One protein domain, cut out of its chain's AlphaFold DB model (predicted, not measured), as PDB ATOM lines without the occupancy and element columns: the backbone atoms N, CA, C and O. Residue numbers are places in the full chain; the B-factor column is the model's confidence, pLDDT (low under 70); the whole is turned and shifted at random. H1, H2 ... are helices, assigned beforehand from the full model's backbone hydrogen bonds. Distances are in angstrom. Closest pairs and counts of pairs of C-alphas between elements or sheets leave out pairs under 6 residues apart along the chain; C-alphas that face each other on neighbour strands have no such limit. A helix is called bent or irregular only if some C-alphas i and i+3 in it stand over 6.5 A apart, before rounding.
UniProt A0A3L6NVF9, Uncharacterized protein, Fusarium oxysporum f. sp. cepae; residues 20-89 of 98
ATOM      1  N   LEU A  20     -17.849 -33.990 -17.987       78.62
ATOM      2  CA  LEU A  20     -18.679 -34.129 -16.800       78.62
ATOM      3  C   LEU A  20     -18.333 -35.460 -16.116       78.62
ATOM      4  O   LEU A  20     -18.451 -36.519 -16.732       78.62
ATOM      5  N   ASP A  21     -17.850 -35.396 -14.876       84.44
ATOM      6  CA  ASP A  21     -17.578 -36.575 -14.051       84.44
ATOM      7  C   ASP A  21     -18.798 -36.879 -13.171       84.44
ATOM      8  O   ASP A  21     -19.150 -36.099 -12.285       84.44
ATOM      9  N   ASN A  22     -19.436 -38.024 -13.411       86.12
ATOM     10  CA  ASN A  22     -20.677 -38.419 -12.742       86.12
ATOM     11  C   ASN A  22     -20.458 -39.275 -11.482       86.12
ATOM     12  O   ASN A  22     -21.427 -39.797 -10.933       86.12
ATOM     13  N   ARG A  23     -19.219 -39.431 -10.987       89.62
ATOM     14  CA  ARG A  23     -18.911 -40.272  -9.806       89.62
ATOM     15  C   ARG A  23     -19.789 -39.992  -8.586       89.62
ATOM     16  O   ARG A  23     -20.265 -40.936  -7.965       89.62
ATOM     17  N   ASN A  24     -20.030 -38.721  -8.270       90.12
ATOM     18  CA  ASN A  24     -20.839 -38.353  -7.105       90.12
ATOM     19  C   ASN A  24     -22.317 -38.714  -7.297       90.12
ATOM     20  O   ASN A  24     -22.944 -39.210  -6.367       90.12
ATOM     21  N   ALA A  25     -22.862 -38.513  -8.500       89.38
ATOM     22  CA  ALA A  25     -24.241 -38.888  -8.807       89.38
ATOM     23  C   ALA A  25     -24.432 -40.407  -8.709       89.38
ATOM     24  O   ALA A  25     -25.383 -40.863  -8.085       89.38
ATOM     25  N   MET A  26     -23.484 -41.188  -9.242       91.12
ATOM     26  CA  MET A  26     -23.520 -42.648  -9.127       91.12
ATOM     27  C   MET A  26     -23.458 -43.119  -7.671       91.12
ATOM     28  O   MET A  26     -24.178 -44.040  -7.309       91.12
ATOM     29  N   ALA A  27     -22.614 -42.500  -6.838       93.06
ATOM     30  CA  ALA A  27     -22.514 -42.855  -5.424       93.06
ATOM     31  C   ALA A  27     -23.834 -42.600  -4.680       93.06
ATOM     32  O   ALA A  27     -24.324 -43.488  -3.996       93.06
ATOM     33  N   VAL A  28     -24.444 -41.427  -4.882       91.94
ATOM     34  CA  VAL A  28     -25.720 -41.079  -4.238       91.94
ATOM     35  C   VAL A  28     -26.852 -42.004  -4.687       91.94
ATOM     36  O   VAL A  28     -27.641 -42.423  -3.850       91.94
ATOM     37  N   LEU A  29     -26.927 -42.347  -5.977       90.94
ATOM     38  CA  LEU A  29     -27.968 -43.244  -6.493       90.94
ATOM     39  C   LEU A  29     -27.841 -44.668  -5.937       90.94
ATOM     40  O   LEU A  29     -28.853 -45.287  -5.635       90.94
ATOM     41  N   ARG A  30     -26.616 -45.169  -5.742       92.31
ATOM     42  CA  ARG A  30     -26.392 -46.478  -5.105       92.31
ATOM     43  C   ARG A  30     -26.772 -46.468  -3.635       92.31
ATOM     44  O   ARG A  30     -27.476 -47.362  -3.186       92.31
ATOM     45  N   ASP A  31     -26.354 -45.434  -2.907       93.50
ATOM     46  CA  ASP A  31     -26.716 -45.279  -1.497       93.50
ATOM     47  C   ASP A  31     -28.241 -45.190  -1.316       93.50
ATOM     48  O   ASP A  31     -28.774 -45.657  -0.310       93.50
ATOM     49  N   ASP A  32     -28.946 -44.575  -2.267       92.38
ATOM     50  CA  ASP A  32     -30.405 -44.474  -2.266       92.38
ATOM     51  C   ASP A  32     -31.084 -45.815  -2.585       92.38
ATOM     52  O   ASP A  32     -32.003 -46.234  -1.872       92.38
ATOM     53  N   ALA A  33     -30.575 -46.530  -3.591       91.69
ATOM     54  CA  ALA A  33     -31.016 -47.875  -3.944       91.69
ATOM     55  C   ALA A  33     -30.896 -48.836  -2.753       91.69
ATOM     56  O   ALA A  33     -31.881 -49.469  -2.377       91.69
ATOM     57  N   ASP A  34     -29.730 -48.859  -2.102       90.81
ATOM     58  CA  ASP A  34     -29.431 -49.747  -0.973       90.81
ATOM     59  C   ASP A  34     -30.296 -49.455   0.265       90.81
ATOM     60  O   ASP A  34     -30.522 -50.339   1.098       90.81
ATOM     61  N   ARG A  35     -30.745 -48.204   0.446       91.75
ATOM     62  CA  ARG A  35     -31.376 -47.749   1.697       91.75
ATOM     63  C   ARG A  35     -32.880 -47.528   1.609       91.75
ATOM     64  O   ARG A  35     -33.525 -47.564   2.659       91.75
ATOM     65  N   TRP A  36     -33.424 -47.258   0.425       89.62
ATOM     66  CA  TRP A  36     -34.796 -46.758   0.300       89.62
ATOM     67  C   TRP A  36     -35.601 -47.392  -0.832       89.62
ATOM     68  O   TRP A  36     -36.743 -47.779  -0.588       89.62
ATOM     69  N   ILE A  37     -35.053 -47.463  -2.050       85.50
ATOM     70  CA  ILE A  37     -35.849 -47.743  -3.263       85.50
ATOM     71  C   ILE A  37     -35.658 -49.180  -3.783       85.50
ATOM     72  O   ILE A  37     -36.488 -49.651  -4.557       85.50
ATOM     73  N   ASP A  38     -34.620 -49.899  -3.329       86.81
ATOM     74  CA  ASP A  38     -34.260 -51.261  -3.780       86.81
ATOM     75  C   ASP A  38     -34.141 -51.373  -5.319       86.81
ATOM     76  O   ASP A  38     -34.393 -52.415  -5.921       86.81
ATOM     77  N   ASN A  39     -33.783 -50.263  -5.976       86.44
ATOM     78  CA  ASN A  39     -33.554 -50.179  -7.417       86.44
ATOM     79  C   ASN A  39     -32.334 -49.293  -7.709       86.44
ATOM     80  O   ASN A  39     -32.349 -48.104  -7.394       86.44
ATOM     81  N   ASP A  40     -31.289 -49.869  -8.313       85.56
ATOM     82  CA  ASP A  40     -30.043 -49.168  -8.653       85.56
ATOM     83  C   ASP A  40     -30.043 -48.668 -10.106       85.56
ATOM     84  O   ASP A  40     -29.639 -49.376 -11.030       85.56
ATOM     85  N   ASP A  41     -30.409 -47.399 -10.286       83.88
ATOM     86  CA  ASP A  41     -30.341 -46.698 -11.576       83.88
ATOM     87  C   ASP A  41     -29.000 -45.960 -11.787       83.88
ATOM     88  O   ASP A  41     -28.868 -45.123 -12.685       83.88
ATOM     89  N   SER A  42     -27.958 -46.236 -10.986       83.56
ATOM     90  CA  SER A  42     -26.674 -45.512 -11.053       83.56
ATOM     91  C   SER A  42     -25.917 -45.693 -12.370       83.56
ATOM     92  O   SER A  42     -25.082 -44.858 -12.722       83.56
ATOM     93  N   ALA A  43     -26.210 -46.752 -13.128       82.69
ATOM     94  CA  ALA A  43     -25.676 -46.948 -14.475       82.69
ATOM     95  C   ALA A  43     -26.303 -45.996 -15.515       82.69
ATOM     96  O   ALA A  43     -25.737 -45.812 -16.597       82.69
ATOM     97  N   GLY A  44     -27.430 -45.367 -15.167       78.12
ATOM     98  CA  GLY A  44     -28.273 -44.588 -16.058       78.12
ATOM     99  C   GLY A  44     -29.117 -45.468 -16.977       78.12
ATOM    100  O   GLY A  44     -28.688 -46.531 -17.428       78.12
ATOM    101  N   ASP A  45     -30.310 -44.980 -17.306       74.81
ATOM    102  CA  ASP A  45     -31.185 -45.613 -18.287       74.81
ATOM    103  C   ASP A  45     -30.692 -45.224 -19.690       74.81
ATOM    104  O   ASP A  45     -30.917 -44.122 -20.200       74.81
ATOM    105  N   GLY A  46     -29.857 -46.082 -20.274       80.56
ATOM    106  CA  GLY A  46     -29.266 -45.837 -21.584       80.56
ATOM    107  C   GLY A  46     -30.330 -45.684 -22.676       80.56
ATOM    108  O   GLY A  46     -31.375 -46.322 -22.648       80.56
ATOM    109  N   ILE A  47     -30.043 -44.879 -23.699       87.06
ATOM    110  CA  ILE A  47     -30.955 -44.718 -24.837       87.06
ATOM    111  C   ILE A  47     -30.750 -45.881 -25.813       87.06
ATOM    112  O   ILE A  47     -29.659 -46.064 -26.366       87.06
ATOM    113  N   SER A  48     -31.803 -46.658 -26.073       89.94
ATOM    114  CA  SER A  48     -31.746 -47.749 -27.044       89.94
ATOM    115  C   SER A  48     -31.830 -47.236 -28.489       89.94
ATOM    116  O   SER A  48     -32.237 -46.110 -28.782       89.94
ATOM    117  N   ARG A  49     -31.497 -48.104 -29.454       89.19
ATOM    118  CA  ARG A  49     -31.693 -47.794 -30.885       89.19
ATOM    119  C   ARG A  49     -33.159 -47.544 -31.238       89.19
ATOM    120  O   ARG A  49     -33.434 -46.812 -32.185       89.19
ATOM    121  N   GLU A  50     -34.076 -48.172 -30.511       91.38
ATOM    122  CA  GLU A  50     -35.511 -47.980 -30.702       91.38
ATOM    123  C   GLU A  50     -35.928 -46.576 -30.254       91.38
ATOM    124  O   GLU A  50     -36.637 -45.888 -30.985       91.38
ATOM    125  N   ASP A  51     -35.409 -46.111 -29.116       91.06
ATOM    126  CA  ASP A  51     -35.676 -44.766 -28.592       91.06
ATOM    127  C   ASP A  51     -35.149 -43.693 -29.543       91.06
ATOM    128  O   ASP A  51     -35.880 -42.771 -29.905       91.06
ATOM    129  N   ILE A  52     -33.928 -43.875 -30.061       91.75
ATOM    130  CA  ILE A  52     -33.382 -43.023 -31.131       91.75
ATOM    131  C   ILE A  52     -34.326 -43.012 -32.340       91.75
ATOM    132  O   ILE A  52     -34.629 -41.951 -32.882       91.75
ATOM    133  N   GLY A  53     -34.822 -44.180 -32.757       93.50
ATOM    134  CA  GLY A  53     -35.782 -44.296 -33.853       93.50
ATOM    135  C   GLY A  53     -37.072 -43.508 -33.609       93.50
ATOM    136  O   GLY A  53     -37.545 -42.830 -34.522       93.50
ATOM    137  N   ARG A  54     -37.622 -43.551 -32.389       92.50
ATOM    138  CA  ARG A  54     -38.819 -42.781 -32.004       92.50
ATOM    139  C   ARG A  54     -38.562 -41.277 -32.028       92.50
ATOM    140  O   ARG A  54     -39.378 -40.543 -32.581       92.50
ATOM    141  N   TYR A  55     -37.415 -40.814 -31.529       90.94
ATOM    142  CA  TYR A  55     -37.042 -39.398 -31.624       90.94
ATOM    143  C   TYR A  55     -36.896 -38.940 -33.078       90.94
ATOM    144  O   TYR A  55     -37.392 -37.879 -33.449       90.94
ATOM    145  N   LEU A  56     -36.272 -39.756 -33.933       91.94
ATOM    146  CA  LEU A  56     -36.176 -39.460 -35.363       91.94
ATOM    147  C   LEU A  56     -37.555 -39.414 -36.024       91.94
ATOM    148  O   LEU A  56     -37.805 -38.520 -36.832       91.94
ATOM    149  N   ARG A  57     -38.462 -40.334 -35.669       91.88
ATOM    150  CA  ARG A  57     -39.846 -40.306 -36.155       91.88
ATOM    151  C   ARG A  57     -40.535 -39.005 -35.766       91.88
ATOM    152  O   ARG A  57     -41.116 -38.363 -36.632       91.88
ATOM    153  N   TYR A  58     -40.419 -38.606 -34.506       90.12
ATOM    154  CA  TYR A  58     -40.997 -37.368 -33.998       90.12
ATOM    155  C   TYR A  58     -40.524 -36.147 -34.794       90.12
ATOM    156  O   TYR A  58     -41.350 -35.372 -35.267       90.12
ATOM    157  N   LEU A  59     -39.217 -36.028 -35.046       89.00
ATOM    158  CA  LEU A  59     -38.652 -34.924 -35.830       89.00
ATOM    159  C   LEU A  59     -39.162 -34.883 -37.282       89.00
ATOM    160  O   LEU A  59     -39.265 -33.805 -37.871       89.00
ATOM    161  N   VAL A  60     -39.483 -36.040 -37.867       88.56
ATOM    162  CA  VAL A  60     -40.112 -36.122 -39.194       88.56
ATOM    163  C   VAL A  60     -41.585 -35.703 -39.139       88.56
ATOM    164  O   VAL A  60     -42.048 -35.001 -40.042       88.56
ATOM    165  N   GLU A  61     -42.325 -36.100 -38.100       87.56
ATOM    166  CA  GLU A  61     -43.742 -35.738 -37.945       87.56
ATOM    167  C   GLU A  61     -43.923 -34.225 -37.790       87.56
ATOM    168  O   GLU A  61     -44.715 -33.628 -38.521       87.56
ATOM    169  N   ILE A  62     -43.097 -33.579 -36.960       86.00
ATOM    170  CA  ILE A  62     -43.114 -32.115 -36.779       86.00
ATOM    171  C   ILE A  62     -42.485 -31.343 -37.956       86.00
ATOM    172  O   ILE A  62     -42.283 -30.134 -37.881       86.00
ATOM    173  N   LYS A  63     -42.137 -32.035 -39.051       84.44
ATOM    174  CA  LYS A  63     -41.529 -31.473 -40.272       84.44
ATOM    175  C   LYS A  63     -40.197 -30.753 -40.050       84.44
ATOM    176  O   LYS A  63     -39.770 -29.966 -40.890       84.44
ATOM    177  N   PHE A  64     -39.494 -31.062 -38.963       82.75
ATOM    178  CA  PHE A  64     -38.139 -30.567 -38.728       82.75
ATOM    179  C   PHE A  64     -37.121 -31.236 -39.667       82.75
ATOM    180  O   PHE A  64     -36.136 -30.613 -40.062       82.75
ATOM    181  N   MET A  65     -37.368 -32.494 -40.053       85.25
ATOM    182  CA  MET A  65     -36.586 -33.231 -41.051       85.25
ATOM    183  C   MET A  65     -37.480 -33.891 -42.101       85.25
ATOM    184  O   MET A  65     -38.632 -34.236 -41.840       85.25
ATOM    185  N   ALA A  66     -36.923 -34.122 -43.292       87.81
ATOM    186  CA  ALA A  66     -37.568 -34.943 -44.308       87.81
ATOM    187  C   ALA A  66     -37.582 -36.423 -43.892       87.81
ATOM    188  O   ALA A  66     -36.659 -36.911 -43.235       87.81
ATOM    189  N   ALA A  67     -38.616 -37.150 -44.316       89.00
ATOM    190  CA  ALA A  67     -38.684 -38.586 -44.099       89.00
ATOM    191  C   ALA A  67     -37.530 -39.301 -44.833       89.00
ATOM    192  O   ALA A  67     -37.210 -38.943 -45.971       89.00
ATOM    193  N   PRO A  68     -36.908 -40.323 -44.219       89.00
ATOM    194  CA  PRO A  68     -35.848 -41.080 -44.869       89.00
ATOM    195  C   PRO A  68     -36.395 -41.845 -46.083       89.00
ATOM    196  O   PRO A  68     -37.389 -42.560 -45.981       89.00
ATOM    197  N   THR A  69     -35.719 -41.722 -47.227       88.31
ATOM    198  CA  THR A  69     -36.080 -42.390 -48.496       88.31
ATOM    199  C   THR A  69     -35.174 -43.576 -48.840       88.31
ATOM    200  O   THR A  69     -35.419 -44.294 -49.808       88.31
ATOM    201  N   GLY A  70     -34.105 -43.784 -48.068       84.94
ATOM    202  CA  GLY A  70     -33.138 -44.861 -48.274       84.94
ATOM    203  C   GLY A  70     -33.627 -46.233 -47.799       84.94
ATOM    204  O   GLY A  70     -34.653 -46.366 -47.137       84.94
ATOM    205  N   ARG A  71     -32.848 -47.279 -48.106       81.62
ATOM    206  CA  ARG A  71     -33.086 -48.624 -47.559       81.62
ATOM    207  C   ARG A  71     -32.615 -48.691 -46.108       81.62
ATOM    208  O   ARG A  71     -31.501 -48.278 -45.803       81.62
ATOM    209  N   GLY A  72     -33.435 -49.266 -45.234       86.31
ATOM    210  CA  GLY A  72     -33.105 -49.450 -43.825       86.31
ATOM    211  C   GLY A  72     -34.305 -49.902 -43.001       86.31
ATOM    212  O   GLY A  72     -35.382 -50.168 -43.537       86.31
ATOM    213  N   ARG A  73     -34.113 -49.991 -41.682       86.00
ATOM    214  CA  ARG A  73     -35.199 -50.277 -40.742       86.00
ATOM    215  C   ARG A  73     -36.173 -49.096 -40.729       86.00
ATOM    216  O   ARG A  73     -35.743 -47.950 -40.610       86.00
ATOM    217  N   LYS A  74     -37.472 -49.383 -40.852       89.38
ATOM    218  CA  LYS A  74     -38.526 -48.365 -40.743       89.38
ATOM    219  C   LYS A  74     -38.441 -47.705 -39.366       89.38
ATOM    220  O   LYS A  74     -38.181 -48.386 -38.373       89.38
ATOM    221  N   LEU A  75     -38.668 -46.395 -39.325       91.00
ATOM    222  CA  LEU A  75     -38.762 -45.679 -38.061       91.00
ATOM    223  C   LEU A  75     -39.939 -46.235 -37.238       91.00
ATOM    224  O   LEU A  75     -41.014 -46.446 -37.817       91.00
ATOM    225  N   PRO A  76     -39.746 -46.458 -35.926       93.06
ATOM    226  CA  PRO A  76     -40.810 -46.864 -35.019       93.06
ATOM    227  C   PRO A  76     -42.015 -45.933 -35.108       93.06
ATOM    228  O   PRO A  76     -41.891 -44.752 -35.446       93.06
ATOM    229  N   GLU A  77     -43.191 -46.474 -34.821       89.81
ATOM    230  CA  GLU A  77     -44.399 -45.666 -34.716       89.81
ATOM    231  C   GLU A  77     -44.421 -44.945 -33.368       89.81
ATOM    232  O   GLU A  77     -43.915 -45.445 -32.361       89.81
ATOM    233  N   ILE A  78     -44.963 -43.734 -33.389       90.12
ATOM    234  CA  ILE A  78     -45.182 -42.906 -32.210       90.12
ATOM    235  C   ILE A  78     -46.646 -42.485 -32.207       90.12
ATOM    236  O   ILE A  78     -47.273 -42.423 -33.267       90.12
ATOM    237  N   ASP A  79     -47.169 -42.182 -31.028       87.88
ATOM    238  CA  ASP A  79     -48.502 -41.606 -30.900       87.88
ATOM    239  C   ASP A  79     -48.528 -40.209 -31.544       87.88
ATOM    240  O   ASP A  79     -47.662 -39.368 -31.281       87.88
ATOM    241  N   THR A  80     -49.507 -39.964 -32.416       76.25
ATOM    242  CA  THR A  80     -49.642 -38.701 -33.152       76.25
ATOM    243  C   THR A  80     -49.957 -37.529 -32.228       76.25
ATOM    244  O   THR A  80     -49.530 -36.409 -32.511       76.25
ATOM    245  N   SER A  81     -50.582 -37.787 -31.074       81.25
ATOM    246  CA  SER A  81     -50.847 -36.771 -30.047       81.25
ATOM    247  C   SER A  81     -49.566 -36.115 -29.517       81.25
ATOM    248  O   SER A  81     -49.580 -34.940 -29.152       81.25
ATOM    249  N   ILE A  82     -48.430 -36.824 -29.542       79.62
ATOM    250  CA  ILE A  82     -47.122 -36.296 -29.120       79.62
ATOM    251  C   ILE A  82     -46.632 -35.217 -30.097       79.62
ATOM    252  O   ILE A  82     -46.081 -34.196 -29.682       79.62
ATOM    253  N   ALA A  83     -46.828 -35.428 -31.400       72.88
ATOM    254  CA  ALA A  83     -46.464 -34.452 -32.425       72.88
ATOM    255  C   ALA A  83     -47.437 -33.260 -32.437       72.88
ATOM    256  O   ALA A  83     -47.012 -32.109 -32.533       72.88
ATOM    257  N   GLU A  84     -48.733 -33.524 -32.266       72.56
ATOM    258  CA  GLU A  84     -49.778 -32.498 -32.174       72.56
ATOM    259  C   GLU A  84     -49.593 -31.584 -30.956       72.56
ATOM    260  O   GLU A  84     -49.747 -30.365 -31.065       72.56
ATOM    261  N   ALA A  85     -49.189 -32.147 -29.813       70.56
ATOM    262  CA  ALA A  85     -48.890 -31.384 -28.609       70.56
ATOM    263  C   ALA A  85     -47.790 -30.345 -28.850       70.56
ATOM    264  O   ALA A  85     -47.880 -29.256 -28.312       70.56
ATOM    265  N   GLN A  86     -46.785 -30.604 -29.690       67.56
ATOM    266  CA  GLN A  86     -45.756 -29.596 -29.971       67.56
ATOM    267  C   GLN A  86     -46.224 -28.524 -30.968       67.56
ATOM    268  O   GLN A  86     -45.853 -27.356 -30.823       67.56
ATOM    269  N   ALA A  87     -47.114 -28.870 -31.906       65.19
ATOM    270  CA  ALA A  87     -47.747 -27.893 -32.795       65.19
ATOM    271  C   ALA A  87     -48.559 -26.839 -32.015       65.19
ATOM    272  O   ALA A  87     -48.559 -25.664 -32.382       65.19
ATOM    273  N   GLN A  88     -49.182 -27.228 -30.895       61.88
ATOM    274  CA  GLN A  88     -49.917 -26.309 -30.013       61.88
ATOM    275  C   GLN A  88     -49.020 -25.260 -29.335       61.88
ATOM    276  O   GLN A  88     -49.500 -24.188 -28.976       61.88
ATOM    277  N   TRP A  89     -47.724 -25.542 -29.166       61.00
ATOM    278  CA  TRP A  89     -46.802 -24.678 -28.419       61.00
ATOM    279  C   TRP A  89     -46.045 -23.711 -29.330       61.00
ATOM    280  O   TRP A  89     -45.273 -22.893 -28.840       61.00
TER     281      TRP A  89
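AT A GLANCE: This is residues 20 to 89 of the 98 residues of an uncharacterized protein of Fusarium oxysporum f. sp. cepae (UniProt A0A3L6NVF9). The longest helix, H1, sits by itself at one end; a drawn-out link, residues 38 to 48, leads to the other end, where H2 and H3 meet and residues 62 to 79 loop out and return between them. The printed part has 70 residues with three named helices, H1, H2, H3 in chain order, and no named strand: all helix. It is extended, with a radius of gyration of the C-alphas of 18.0 A, and spans 48 by 32 by 24 A.

HOW THE PARTS SIT: H1, residues 23 to 37, is apart from H2, residues 49 to 61, and from H3, residues 80 to 87. H2 and H3 only just touch, with 3 pairs of C-alphas within 8 A, H2 with residues 58 to 61 alone; the closest C-alphas are those of Glu 61 and Ala 83, 6.3 A apart. Their lines stand at a steep tilt of 55 degrees, the same way. Every O i to N i+4 pair is within hydrogen-bond range in H2, 10 of 11 in H1 and 3 of 4 in H3.

IN THESE COORDINATES: H1 begins at C-alpha 23 (-18.911, -40.272, -9.806) and measures 19.6 A; it is irregular, C-alphas 34 and 37 being 7.1 A apart. H2 measures 18.4 A. H3, 11.0 A, ends at C-alpha 87 (-47.747, -27.893, -32.795).

THE WHOLE: The farthest C-alphas, Arg 35 and Thr 69, are 50.7 A apart. Both links are long; the printed part has no cut. Residues 86 to 89 have pLDDT under 70.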